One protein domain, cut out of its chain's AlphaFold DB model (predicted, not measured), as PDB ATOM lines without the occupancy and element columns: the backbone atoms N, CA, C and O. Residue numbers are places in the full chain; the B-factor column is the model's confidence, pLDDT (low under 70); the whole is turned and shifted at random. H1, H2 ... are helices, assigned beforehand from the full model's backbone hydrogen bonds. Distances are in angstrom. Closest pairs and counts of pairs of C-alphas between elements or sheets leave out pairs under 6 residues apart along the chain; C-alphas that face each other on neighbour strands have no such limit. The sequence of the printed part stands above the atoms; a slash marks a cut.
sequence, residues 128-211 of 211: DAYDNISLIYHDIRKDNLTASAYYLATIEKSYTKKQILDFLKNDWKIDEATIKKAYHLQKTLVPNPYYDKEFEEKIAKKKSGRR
ATOM      1  N   ASP A 128      84.345 108.809  64.835       95.19
ATOM      2  CA  ASP A 128      85.557 108.028  65.141       95.19
ATOM      3  C   ASP A 128      85.489 107.386  66.539       95.19
ATOM      4  O   ASP A 128      85.995 106.292  66.781       95.19
ATOM      5  N   ALA A 129      84.799 108.042  67.475       97.62
ATOM      6  CA  ALA A 129      84.597 107.532  68.826       97.62
ATOM      7  C   ALA A 129      83.789 106.221  68.886       97.62
ATOM      8  O   ALA A 129      83.953 105.474  69.851       97.62
ATOM      9  N   TYR A 130      82.938 105.931  67.890       97.81
ATOM     10  CA  TYR A 130      82.204 104.660  67.822       97.81
ATOM     11  C   TYR A 130      83.141 103.481  67.553       97.81
ATOM     12  O   TYR A 130      82.995 102.433  68.184       97.81
ATOM     13  N   ASP A 131      84.113 103.659  66.661       95.94
ATOM     14  CA  ASP A 131      85.049 102.598  66.299       95.94
ATOM     15  C   ASP A 131      85.942 102.268  67.501       95.94
ATOM     16  O   ASP A 131      85.961 101.117  67.947       95.94
ATOM     17  N   ASN A 132      86.541 103.284  68.135       98.25
ATOM     18  CA  ASN A 132      87.399 103.093  69.311       98.25
ATOM     19  C   ASN A 132      86.652 102.444  70.484       98.25
ATOM     20  O   ASN A 132      87.135 101.480  71.078       98.25
ATOM     21  N   ILE A 133      85.448 102.926  70.821       98.44
ATOM     22  CA  ILE A 133      84.687 102.330  71.924       98.44
ATOM     23  C   ILE A 133      84.252 100.895  71.592       98.44
ATOM     24  O   ILE A 133      84.266 100.046  72.482       98.44
ATOM     25  N   SER A 134      83.904 100.595  70.332       98.19
ATOM     26  CA  SER A 134      83.516  99.240  69.926       98.19
ATOM     27  C   SER A 134      84.683  98.256  70.056       98.19
ATOM     28  O   SER A 134      84.502  97.187  70.640       98.19
ATOM     29  N   LEU A 135      85.886  98.655  69.629       98.31
ATOM     30  CA  LEU A 135      87.112  97.869  69.772       98.31
ATOM     31  C   LEU A 135      87.466  97.642  71.241       98.31
ATOM     32  O   LEU A 135      87.749  96.516  71.630       98.31
ATOM     33  N   ILE A 136      87.341  98.662  72.098       98.50
ATOM     34  CA  ILE A 136      87.543  98.493  73.545       98.50
ATOM     35  C   ILE A 136      86.612  97.412  74.116       98.50
ATOM     36  O   ILE A 136      87.056  96.550  74.886       98.50
ATOM     37  N   TYR A 137      85.321  97.440  73.770       98.69
ATOM     38  CA  TYR A 137      84.387  96.430  74.271       98.69
ATOM     39  C   TYR A 137      84.698  95.034  73.716       98.69
ATOM     40  O   TYR A 137      84.637  94.067  74.474       98.69
ATOM     41  N   HIS A 138      85.085  94.924  72.443       98.38
ATOM     42  CA  HIS A 138      85.430  93.650  71.812       98.38
ATOM     43  C   HIS A 138      86.734  93.059  72.367       98.38
ATOM     44  O   HIS A 138      86.754  91.944  72.894       98.38
ATOM     45  N   ASP A 139      87.824  93.822  72.299       97.69
ATOM     46  CA  ASP A 139      89.176  93.324  72.531       97.69
ATOM     47  C   ASP A 139      89.554  93.295  74.005       97.69
ATOM     48  O   ASP A 139      90.203  92.345  74.448       97.69
ATOM     49  N   ILE A 140      89.132  94.297  74.778       97.50
ATOM     50  CA  ILE A 140      89.550  94.446  76.176       97.50
ATOM     51  C   ILE A 140      88.486  93.882  77.112       97.50
ATOM     52  O   ILE A 140      88.791  93.056  77.971       97.50
ATOM     53  N   ARG A 141      87.225  94.304  76.954       97.75
ATOM     54  CA  ARG A 141      86.133  93.865  77.844       97.75
ATOM     55  C   ARG A 141      85.567  92.498  77.490       97.75
ATOM     56  O   ARG A 141      84.864  91.928  78.318       97.75
ATOM     57  N   LYS A 142      85.860  91.991  76.289       97.88
ATOM     58  CA  LYS A 142      85.277  90.756  75.744       97.88
ATOM     59  C   LYS A 142      83.739  90.768  75.767       97.88
ATOM     60  O   LYS A 142      83.099  89.727  75.882       97.88
ATOM     61  N   ASP A 143      83.145  91.954  75.634       98.44
ATOM     62  CA  ASP A 143      81.703  92.178  75.559       98.44
ATOM     63  C   ASP A 143      81.306  92.466  74.108       98.44
ATOM     64  O   ASP A 143      81.130  93.607  73.668       98.44
ATOM     65  N   ASN A 144      81.160  91.382  73.350       98.19
ATOM     66  CA  ASN A 144      80.804  91.437  71.936       98.19
ATOM     67  C   ASN A 144      79.400  91.990  71.681       98.19
ATOM     68  O   ASN A 144      79.133  92.501  70.592       98.19
ATOM     69  N   LEU A 145      78.498  91.888  72.659       98.56
ATOM     70  CA  LEU A 145      77.143  92.409  72.539       98.56
ATOM     71  C   LEU A 145      77.170  93.941  72.526       98.56
ATOM     72  O   LEU A 145      76.606  94.558  71.619       98.56
ATOM     73  N   THR A 146      77.852  94.546  73.500       98.56
ATOM     74  CA  THR A 146      78.006  96.003  73.574       98.56
ATOM     75  C   THR A 146      78.873  96.528  72.430       98.56
ATOM     76  O   THR A 146      78.510  97.526  71.805       98.56
ATOM     77  N   ALA A 147      79.961  95.828  72.086       98.62
ATOM     78  CA  ALA A 147      80.804  96.177  70.943       98.62
ATOM     79  C   ALA A 147      80.001  96.229  69.634       98.62
ATOM     80  O   ALA A 147      80.001  97.245  68.936       98.62
ATOM     81  N   SER A 148      79.231  95.174  69.349       98.50
ATOM     82  CA  SER A 148      78.367  95.114  68.166       98.50
ATOM     83  C   SER A 148      77.299  96.204  68.183       98.50
ATOM     84  O   SER A 148      76.949  96.721  67.129       98.50
ATOM     85  N   ALA A 149      76.770  96.584  69.351       98.38
ATOM     86  CA  ALA A 149      75.766  97.640  69.443       98.38
ATOM     87  C   ALA A 149      76.349  98.999  69.030       98.38
ATOM     88  O   ALA A 149      75.743  99.708  68.225       98.38
ATOM     89  N   TYR A 150      77.548  99.339  69.513       98.38
ATOM     90  CA  TYR A 150      78.250 100.539  69.057       98.38
ATOM     91  C   TYR A 150      78.557 100.493  67.564       98.38
ATOM     92  O   TYR A 150      78.315 101.478  66.869       98.38
ATOM     93  N   TYR A 151      79.019  99.351  67.058       97.50
ATOM     94  CA  TYR A 151      79.403  99.252  65.656       97.50
ATOM     95  C   TYR A 151      78.193  99.286  64.711       97.50
ATOM     96  O   TYR A 151      78.216  99.983  63.703       97.50
ATOM     97  N   LEU A 152      77.065  98.665  65.076       97.06
ATOM     98  CA  LEU A 152      75.797  98.788  64.339       97.06
ATOM     99  C   LEU A 152      75.292 100.232  64.270       97.06
ATOM    100  O   LEU A 152      74.719 100.632  63.259       97.06
ATOM    101  N   ALA A 153      75.530 101.035  65.307       96.81
ATOM    102  CA  ALA A 153      75.120 102.431  65.313       96.81
ATOM    103  C   ALA A 153      75.888 103.308  64.309       96.81
ATOM    104  O   ALA A 153      75.490 104.450  64.087       96.81
ATOM    105  N   THR A 154      76.954 102.809  63.681       96.44
ATOM    106  CA  THR A 154      77.697 103.528  62.631       96.44
ATOM    107  C   THR A 154      77.091 103.358  61.233       96.44
ATOM    108  O   THR A 154      77.467 104.087  60.307       96.44
ATOM    109  N   ILE A 155      76.144 102.425  61.073       95.88
ATOM    110  CA  ILE A 155      75.444 102.192  59.808       95.88
ATOM    111  C   ILE A 155      74.752 103.485  59.366       95.88
ATOM    112  O   ILE A 155      74.150 104.184  60.184       95.88
ATOM    113  N   GLU A 156      74.877 103.801  58.074       92.25
ATOM    114  CA  GLU A 156      74.355 105.020  57.428       92.25
ATOM    115  C   GLU A 156      74.990 106.330  57.934       92.25
ATOM    116  O   GLU A 156      74.558 107.416  57.554       92.25
ATOM    117  N   LYS A 157      76.049 106.242  58.753       92.06
ATOM    118  CA  LYS A 157      76.865 107.386  59.186       92.06
ATOM    119  C   LYS A 157      78.283 107.302  58.632       92.06
ATOM    120  O   LYS A 157      78.728 108.225  57.960       92.06
ATOM    121  N   SER A 158      78.953 106.183  58.896       94.25
ATOM    122  CA  SER A 158      80.331 105.919  58.463       94.25
ATOM    123  C   SER A 158      80.416 104.731  57.510       94.25
ATOM    124  O   SER A 158      81.260 104.712  56.619       94.25
ATOM    125  N   TYR A 159      79.524 103.750  57.668       96.06
ATOM    126  CA  TYR A 159      79.590 102.485  56.944       96.06
ATOM    127  C   TYR A 159      78.214 102.064  56.425       96.06
ATOM    128  O   TYR A 159      77.166 102.451  56.944       96.06
ATOM    129  N   THR A 160      78.204 101.228  55.391       96.50
ATOM    130  CA  THR A 160      76.980 100.573  54.923       96.50
ATOM    131  C   THR A 160      76.595  99.419  55.848       96.50
ATOM    132  O   THR A 160      77.445  98.778  56.470       96.50
ATOM    133  N   LYS A 161      75.302  99.080  55.876       94.69
ATOM    134  CA  LYS A 161      74.795  97.906  56.602       94.69
ATOM    135  C   LYS A 161      75.550  96.627  56.231       94.69
ATOM    136  O   LYS A 161      75.877  95.837  57.109       94.69
ATOM    137  N   LYS A 162      75.829  96.429  54.937       95.50
ATOM    138  CA  LYS A 162      76.552  95.250  54.452       95.50
ATOM    139  C   LYS A 162      77.959  95.182  55.046       95.50
ATOM    140  O   LYS A 162      78.301  94.148  55.598       95.50
ATOM    141  N   GLN A 163      78.722  96.278  55.005       97.00
ATOM    142  CA  GLN A 163      80.078  96.323  55.571       97.00
ATOM    143  C   GLN A 163      80.091  95.936  57.052       97.00
ATOM    144  O   GLN A 163      80.864  95.069  57.443       97.00
ATOM    145  N   ILE A 164      79.196  96.520  57.856       97.19
ATOM    146  CA  ILE A 164      79.137  96.219  59.292       97.19
ATOM    147  C   ILE A 164      78.719  94.771  59.546       97.19
ATOM    148  O   ILE A 164      79.322  94.095  60.373       97.19
ATOM    149  N   LEU A 165      77.704  94.263  58.843       96.50
ATOM    150  CA  LEU A 165      77.252  92.887  59.047       96.50
ATOM    151  C   LEU A 165      78.279  91.851  58.578       96.50
ATOM    152  O   LEU A 165      78.417  90.826  59.241       96.50
ATOM    153  N   ASP A 166      78.974  92.103  57.468       97.75
ATOM    154  CA  ASP A 166      80.036  91.226  56.978       97.75
ATOM    155  C   ASP A 166      81.206  91.219  57.970       97.75
ATOM    156  O   ASP A 166      81.643  90.141  58.364       97.75
ATOM    157  N   PHE A 167      81.632  92.387  58.465       98.00
ATOM    158  CA  PHE A 167      82.699  92.482  59.465       98.00
ATOM    159  C   PHE A 167      82.346  91.764  60.773       98.00
ATOM    160  O   PHE A 167      83.095  90.920  61.263       98.00
ATOM    161  N   LEU A 168      81.158  92.032  61.327       98.12
ATOM    162  CA  LEU A 168      80.724  91.392  62.571       98.12
ATOM    163  C   LEU A 168      80.688  89.863  62.440       98.12
ATOM    164  O   LEU A 168      81.060  89.163  63.377       98.12
ATOM    165  N   LYS A 169      80.257  89.330  61.292       98.12
ATOM    166  CA  LYS A 169      80.133  87.880  61.079       98.12
ATOM    167  C   LYS A 169      81.451  87.201  60.732       98.12
ATOM    168  O   LYS A 169      81.675  86.081  61.180       98.12
ATOM    169  N   ASN A 170      82.285  87.836  59.918       97.94
ATOM    170  CA  ASN A 170      83.465  87.193  59.349       97.94
ATOM    171  C   ASN A 170      84.703  87.448  60.210       97.94
ATOM    172  O   ASN A 170      85.418  86.502  60.543       97.94
ATOM    173  N   ASP A 171      84.919  88.699  60.611       97.25
ATOM    174  CA  ASP A 171      86.096  89.117  61.367       97.25
ATOM    175  C   ASP A 171      85.905  88.827  62.857       97.25
ATOM    176  O   ASP A 171      86.663  88.063  63.457       97.25
ATOM    177  N   TRP A 172      84.833  89.361  63.450       97.94
ATOM    178  CA  TRP A 172      84.550  89.173  64.879       97.94
ATOM    179  C   TRP A 172      83.828  87.862  65.204       97.94
ATOM    180  O   TRP A 172      83.697  87.513  66.378       97.94
ATOM    181  N   LYS A 173      83.384  87.113  64.184       98.19
ATOM    182  CA  LYS A 173      82.688  85.820  64.328       98.19
ATOM    183  C   LYS A 173      81.442  85.895  65.221       98.19
ATOM    184  O   LYS A 173      81.146  84.965  65.971       98.19
ATOM    185  N   ILE A 174      80.709  87.006  65.153       97.62
ATOM    186  CA  ILE A 174      79.497  87.249  65.942       97.62
ATOM    187  C   ILE A 174      78.295  86.568  65.290       97.62
ATOM    188  O   ILE A 174      77.992  86.772  64.112       97.62
ATOM    189  N   ASP A 175      77.569  85.779  66.080       95.88
ATOM    190  CA  ASP A 175      76.378  85.076  65.623       95.88
ATOM    191  C   ASP A 175      75.177  86.019  65.403       95.88
ATOM    192  O   ASP A 175      75.057  87.107  65.979       95.88
ATOM    193  N   GLU A 176      74.224  85.578  64.579       92.75
ATOM    194  CA  GLU A 176      73.053  86.380  64.220       92.75
ATOM    195  C   GLU A 176      72.163  86.724  65.431       92.75
ATOM    196  O   GLU A 176      71.524  87.780  65.447       92.75
ATOM    197  N   ALA A 177      72.093  85.863  66.451       93.88
ATOM    198  CA  ALA A 177      71.285  86.127  67.639       93.88
ATOM    199  C   ALA A 177      71.896  87.256  68.483       93.88
ATOM    200  O   ALA A 177      71.160  88.119  68.971       93.88
ATOM    201  N   THR A 178      73.222  87.300  68.600       96.50
ATOM    202  CA  THR A 178      73.948  88.389  69.263       96.50
ATOM    203  C   THR A 178      73.807  89.703  68.497       96.50
ATOM    204  O   THR A 178      73.453  90.712  69.107       96.50
ATOM    205  N   ILE A 179      73.944  89.695  67.165       95.81
ATOM    206  CA  ILE A 179      73.716  90.891  66.328       95.81
ATOM    207  C   ILE A 179      72.293  91.438  66.528       95.81
ATOM    208  O   ILE A 179      72.100  92.646  66.667       95.81
ATOM    209  N   LYS A 180      71.282  90.561  66.614       93.50
ATOM    210  CA  LYS A 180      69.893  90.982  66.872       93.50
ATOM    211  C   LYS A 180      69.729  91.667  68.227       93.50
ATOM    212  O   LYS A 180      69.063  92.696  68.319       93.50
ATOM    213  N   LYS A 181      70.340  91.120  69.281       95.94
ATOM    214  CA  LYS A 181      70.331  91.745  70.614       95.94
ATOM    215  C   LYS A 181      71.065  93.089  70.597       95.94
ATOM    216  O   LYS A 181      70.549  94.061  71.144       95.94
ATOM    217  N   ALA A 182      72.211  93.162  69.922       97.50
ATOM    218  CA  ALA A 182      73.011  94.375  69.783       97.50
ATOM    219  C   ALA A 182      72.242  95.504  69.082       97.50
ATOM    220  O   ALA A 182      72.259  96.648  69.537       97.50
ATOM    221  N   TYR A 183      71.489  95.172  68.029       95.62
ATOM    222  CA  TYR A 183      70.627  96.120  67.321       95.62
ATOM    223  C   TYR A 183      69.563  96.758  68.233       95.62
ATOM    224  O   TYR A 183      69.223  97.930  68.064       95.62
ATOM    225  N   HIS A 184      69.044  96.027  69.220       93.69
ATOM    226  CA  HIS A 184      68.144  96.610  70.214       93.69
ATOM    227  C   HIS A 184      68.907  97.414  71.271       93.69
ATOM    228  O   HIS A 184      68.471  98.507  71.634       93.69
ATOM    229  N   LEU A 185      70.059  96.911  71.725       97.06
ATOM    230  CA  LEU A 185      70.877  97.551  72.753       97.06
ATOM    231  C   LEU A 185      71.361  98.947  72.338       97.06
ATOM    232  O   LEU A 185      71.316  99.865  73.160       97.06
ATOM    233  N   GLN A 186      71.747  99.149  71.071       95.62
ATOM    234  CA  GLN A 186      72.237 100.453  70.593       95.62
ATOM    235  C   GLN A 186      71.265 101.604  70.880       95.62
ATOM    236  O   GLN A 186      71.706 102.710  71.178       95.62
ATOM    237  N   LYS A 187      69.951 101.343  70.900       93.38
ATOM    238  CA  LYS A 187      68.920 102.358  71.170       93.38
ATOM    239  C   LYS A 187      69.018 102.974  72.565       93.38
ATOM    240  O   LYS A 187      68.483 104.051  72.789       93.38
ATOM    241  N   THR A 188      69.674 102.283  73.493       95.25
ATOM    242  CA  THR A 188      69.911 102.759  74.864       95.25
ATOM    243  C   THR A 188      71.312 103.336  75.057       95.25
ATOM    244  O   THR A 188      71.543 104.086  75.999       95.25
ATOM    245  N   LEU A 189      72.258 102.982  74.179       94.44
ATOM    246  CA  LEU A 189      73.668 103.338  74.327       94.44
ATOM    247  C   LEU A 189      74.051 104.627  73.608       94.44
ATOM    248  O   LEU A 189      75.027 105.262  74.008       94.44
ATOM    249  N   VAL A 190      73.342 104.969  72.529       94.31
ATOM    250  CA  VAL A 190      73.721 106.066  71.638       94.31
ATOM    251  C   VAL A 190      72.524 106.976  71.347       94.31
ATOM    252  O   VAL A 190      71.395 106.493  71.262       94.31
ATOM    253  N   PRO A 191      72.741 108.289  71.151       91.31
ATOM    254  CA  PRO A 191      71.645 109.239  70.955       91.31
ATOM    255  C   PRO A 191      70.933 109.086  69.602       91.31
ATOM    256  O   PRO A 191      69.776 109.463  69.481       91.31
ATOM    257  N   ASN A 192      71.611 108.542  68.584       87.75
ATOM    258  CA  ASN A 192      71.064 108.362  67.236       87.75
ATOM    259  C   ASN A 192      71.351 106.932  66.746       87.75
ATOM    260  O   ASN A 192      72.302 106.742  65.982       87.75
ATOM    261  N   PRO A 193      70.605 105.912  67.205       92.75
ATOM    262  CA  PRO A 193      70.821 104.527  66.786       92.75
ATOM    263  C   PRO A 193      70.462 104.324  65.307       92.75
ATOM    264  O   PRO A 193      69.641 105.050  64.750       92.75
ATOM    265  N   TYR A 194      71.063 103.320  64.671       91.94
ATOM    266  CA  TYR A 194      70.628 102.841  63.361       91.94
ATOM    267  C   TYR A 194      69.228 102.221  63.464       91.94
ATOM    268  O   TYR A 194      68.962 101.435  64.379       91.94
ATOM    269  N   TYR A 195      68.349 102.550  62.517       89.62
ATOM    270  CA  TYR A 195      66.991 102.021  62.442       89.62
ATOM    271  C   TYR A 195      66.775 101.277  61.125       89.62
ATOM    272  O   TYR A 195      66.946 101.839  60.049       89.62
ATOM    273  N   ASP A 196      66.341 100.025  61.223       86.38
ATOM    274  CA  ASP A 196      66.010  99.179  60.082       86.38
ATOM    275  C   ASP A 196      64.543  98.750  60.154       86.38
ATOM    276  O   ASP A 196      64.155  97.898  60.961       86.38
ATOM    277  N   LYS A 197      63.724  99.333  59.274       81.12
ATOM    278  CA  LYS A 197      62.290  99.045  59.195       81.12
ATOM    279  C   LYS A 197      62.009  97.572  58.881       81.12
ATOM    280  O   LYS A 197      61.144  96.971  59.513       81.12
ATOM    281  N   GLU A 198      62.741  96.968  57.945       79.31
ATOM    282  CA  GLU A 198      62.501  95.575  57.543       79.31
ATOM    283  C   GLU A 198      62.842  94.592  58.661       79.31
ATOM    284  O   GLU A 198      62.167  93.572  58.847       79.31
ATOM    285  N   PHE A 199      63.909  94.885  59.404       77.69
ATOM    286  CA  PHE A 199      64.326  94.071  60.536       77.69
ATOM    287  C   PHE A 199      63.276  94.083  61.656       77.69
ATOM    288  O   PHE A 199      62.914  93.020  62.168       77.69
ATOM    289  N   GLU A 200      62.726  95.254  61.981       77.69
ATOM    290  CA  GLU A 200      61.652  95.393  62.974       77.69
ATOM    291  C   GLU A 200      60.362  94.680  62.537       77.69
ATOM    292  O   GLU A 200      59.759  93.930  63.311       77.69
ATOM    293  N   GLU A 201      59.966  94.826  61.270       78.25
ATOM    294  CA  GLU A 201      58.766  94.180  60.727       78.25
ATOM    295  C   GLU A 201      58.869  92.645  60.718       78.25
ATOM    296  O   GLU A 201      57.899  91.947  61.037       78.25
ATOM    297  N   LYS A 202      60.047  92.085  60.403       75.06
ATOM    298  CA  LYS A 202      60.294  90.631  60.458       75.06
ATOM    299  C   LYS A 202      60.175  90.076  61.879       75.06
ATOM    300  O   LYS A 202      59.672  88.963  62.061       75.06
ATOM    301  N   ILE A 203      60.611  90.829  62.892       68.19
ATOM    302  CA  ILE A 203      60.472  90.436  64.302       68.19
ATOM    303  C   ILE A 203      59.003  90.490  64.735       68.19
ATOM    304  O   ILE A 203      58.526  89.551  65.379       68.19
ATOM    305  N   ALA A 204      58.277  91.544  64.357       68.12
ATOM    306  CA  ALA A 204      56.862  91.703  64.688       68.12
ATOM    307  C   ALA A 204      56.005  90.551  64.126       68.12
ATOM    308  O   ALA A 204      55.230  89.944  64.869       68.12
ATOM    309  N   LYS A 205      56.225  90.161  62.861       68.06
ATOM    310  CA  LYS A 205      55.514  89.041  62.211       68.06
ATOM    311  C   LYS A 205      55.783  87.680  62.874       68.06
ATOM    312  O   LYS A 205      54.880  86.853  62.978       68.06
ATOM    313  N   LYS A 206      56.999  87.439  63.386       64.12
ATOM    314  CA  LYS A 206      57.321  86.206  64.138       64.12
ATOM    315  C   LYS A 206      56.611  86.113  65.493       64.12
ATOM    316  O   LYS A 206      56.397  85.004  65.975       64.12
ATOM    317  N   LYS A 207      56.261  87.244  66.114       61.44
ATOM    318  CA  LYS A 207      55.505  87.271  67.378       61.44
ATOM    319  C   LYS A 207      53.997  87.096  67.161       61.44
ATOM    320  O   LYS A 207      53.346  86.506  68.013       61.44
ATOM    321  N   SER A 208      53.452  87.560  66.033       60.78
ATOM    322  CA  SER A 208      52.020  87.438  65.717       60.78
ATOM    323  C   SER A 208      51.603  86.054  65.203       60.78
ATOM    324  O   SER A 208      50.445  85.691  65.355       60.78
ATOM    325  N   GLY A 209      52.525  85.275  64.624       54.22
ATOM    326  CA  GLY A 209      52.269  83.916  64.113       54.22
ATOM    327  C   GLY A 209      52.441  82.777  65.131       54.22
ATOM    328  O   GLY A 209      52.490  81.621  64.729       54.22
ATOM    329  N   ARG A 210      52.599  83.087  66.425       55.78
ATOM    330  CA  ARG A 210      52.685  82.109  67.534       55.78
ATOM    331  C   ARG A 210      51.420  82.110  68.413       55.78
ATOM    332  O   ARG A 210      51.530  81.950  69.627       55.78
ATOM    333  N   ARG A 211      50.252  82.375  67.824       46.78
ATOM    334  CA  ARG A 211      48.946  82.248  68.484       46.78
ATOM    335  C   ARG A 211      48.231  81.008  67.988       46.78
ATOM    336  O   ARG A 211      48.370  80.737  66.775       46.78
TER     337      ARG A 211
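This is residues 128 to 211 of the 211 residues of an uncharacterized protein of SAR324 cluster bacterium (UniProt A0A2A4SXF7). The longest helix, H4, and H1 lie on two sides of H2, H3 on a third; H5 leads away, with residues 204 to 211 sticking out. The printed part has 84 residues with five named helices, H1 to H5: all helix. It is compact, radius of gyration of the C-alphas 13.1 A, spanning 43 by 23 by 23 A.

Find C-alpha 176 at (73.053, 86.380, 64.220); H4 runs 19.8 A to residue 189. H2 is residues 144 to 152, H1 128 to 140, H3 161 to 170. H5 runs 16.8 A from residue 197 to C-alpha 208 at (52.020, 87.438, 65.717).

H4 touches H2 at a steep tilt of 69 degrees, only just, C-alphas 182 and 149 closest at 4.3 A. H2 makes hairpins with H1, C-alphas 147 and 134 closest at 4.2 A, and H3, C-alphas 152 and 164 closest at 6.6 A. H5 is near H4. Every O i to N i+4 pair is within hydrogen-bond range in H1, H2, H3 and H5, 8 of 10 in H4.

The farthest C-alphas, 128 and 211, are 44.9 A apart. The printed part has no cut; residues 203 to 211 have pLDDT under 70.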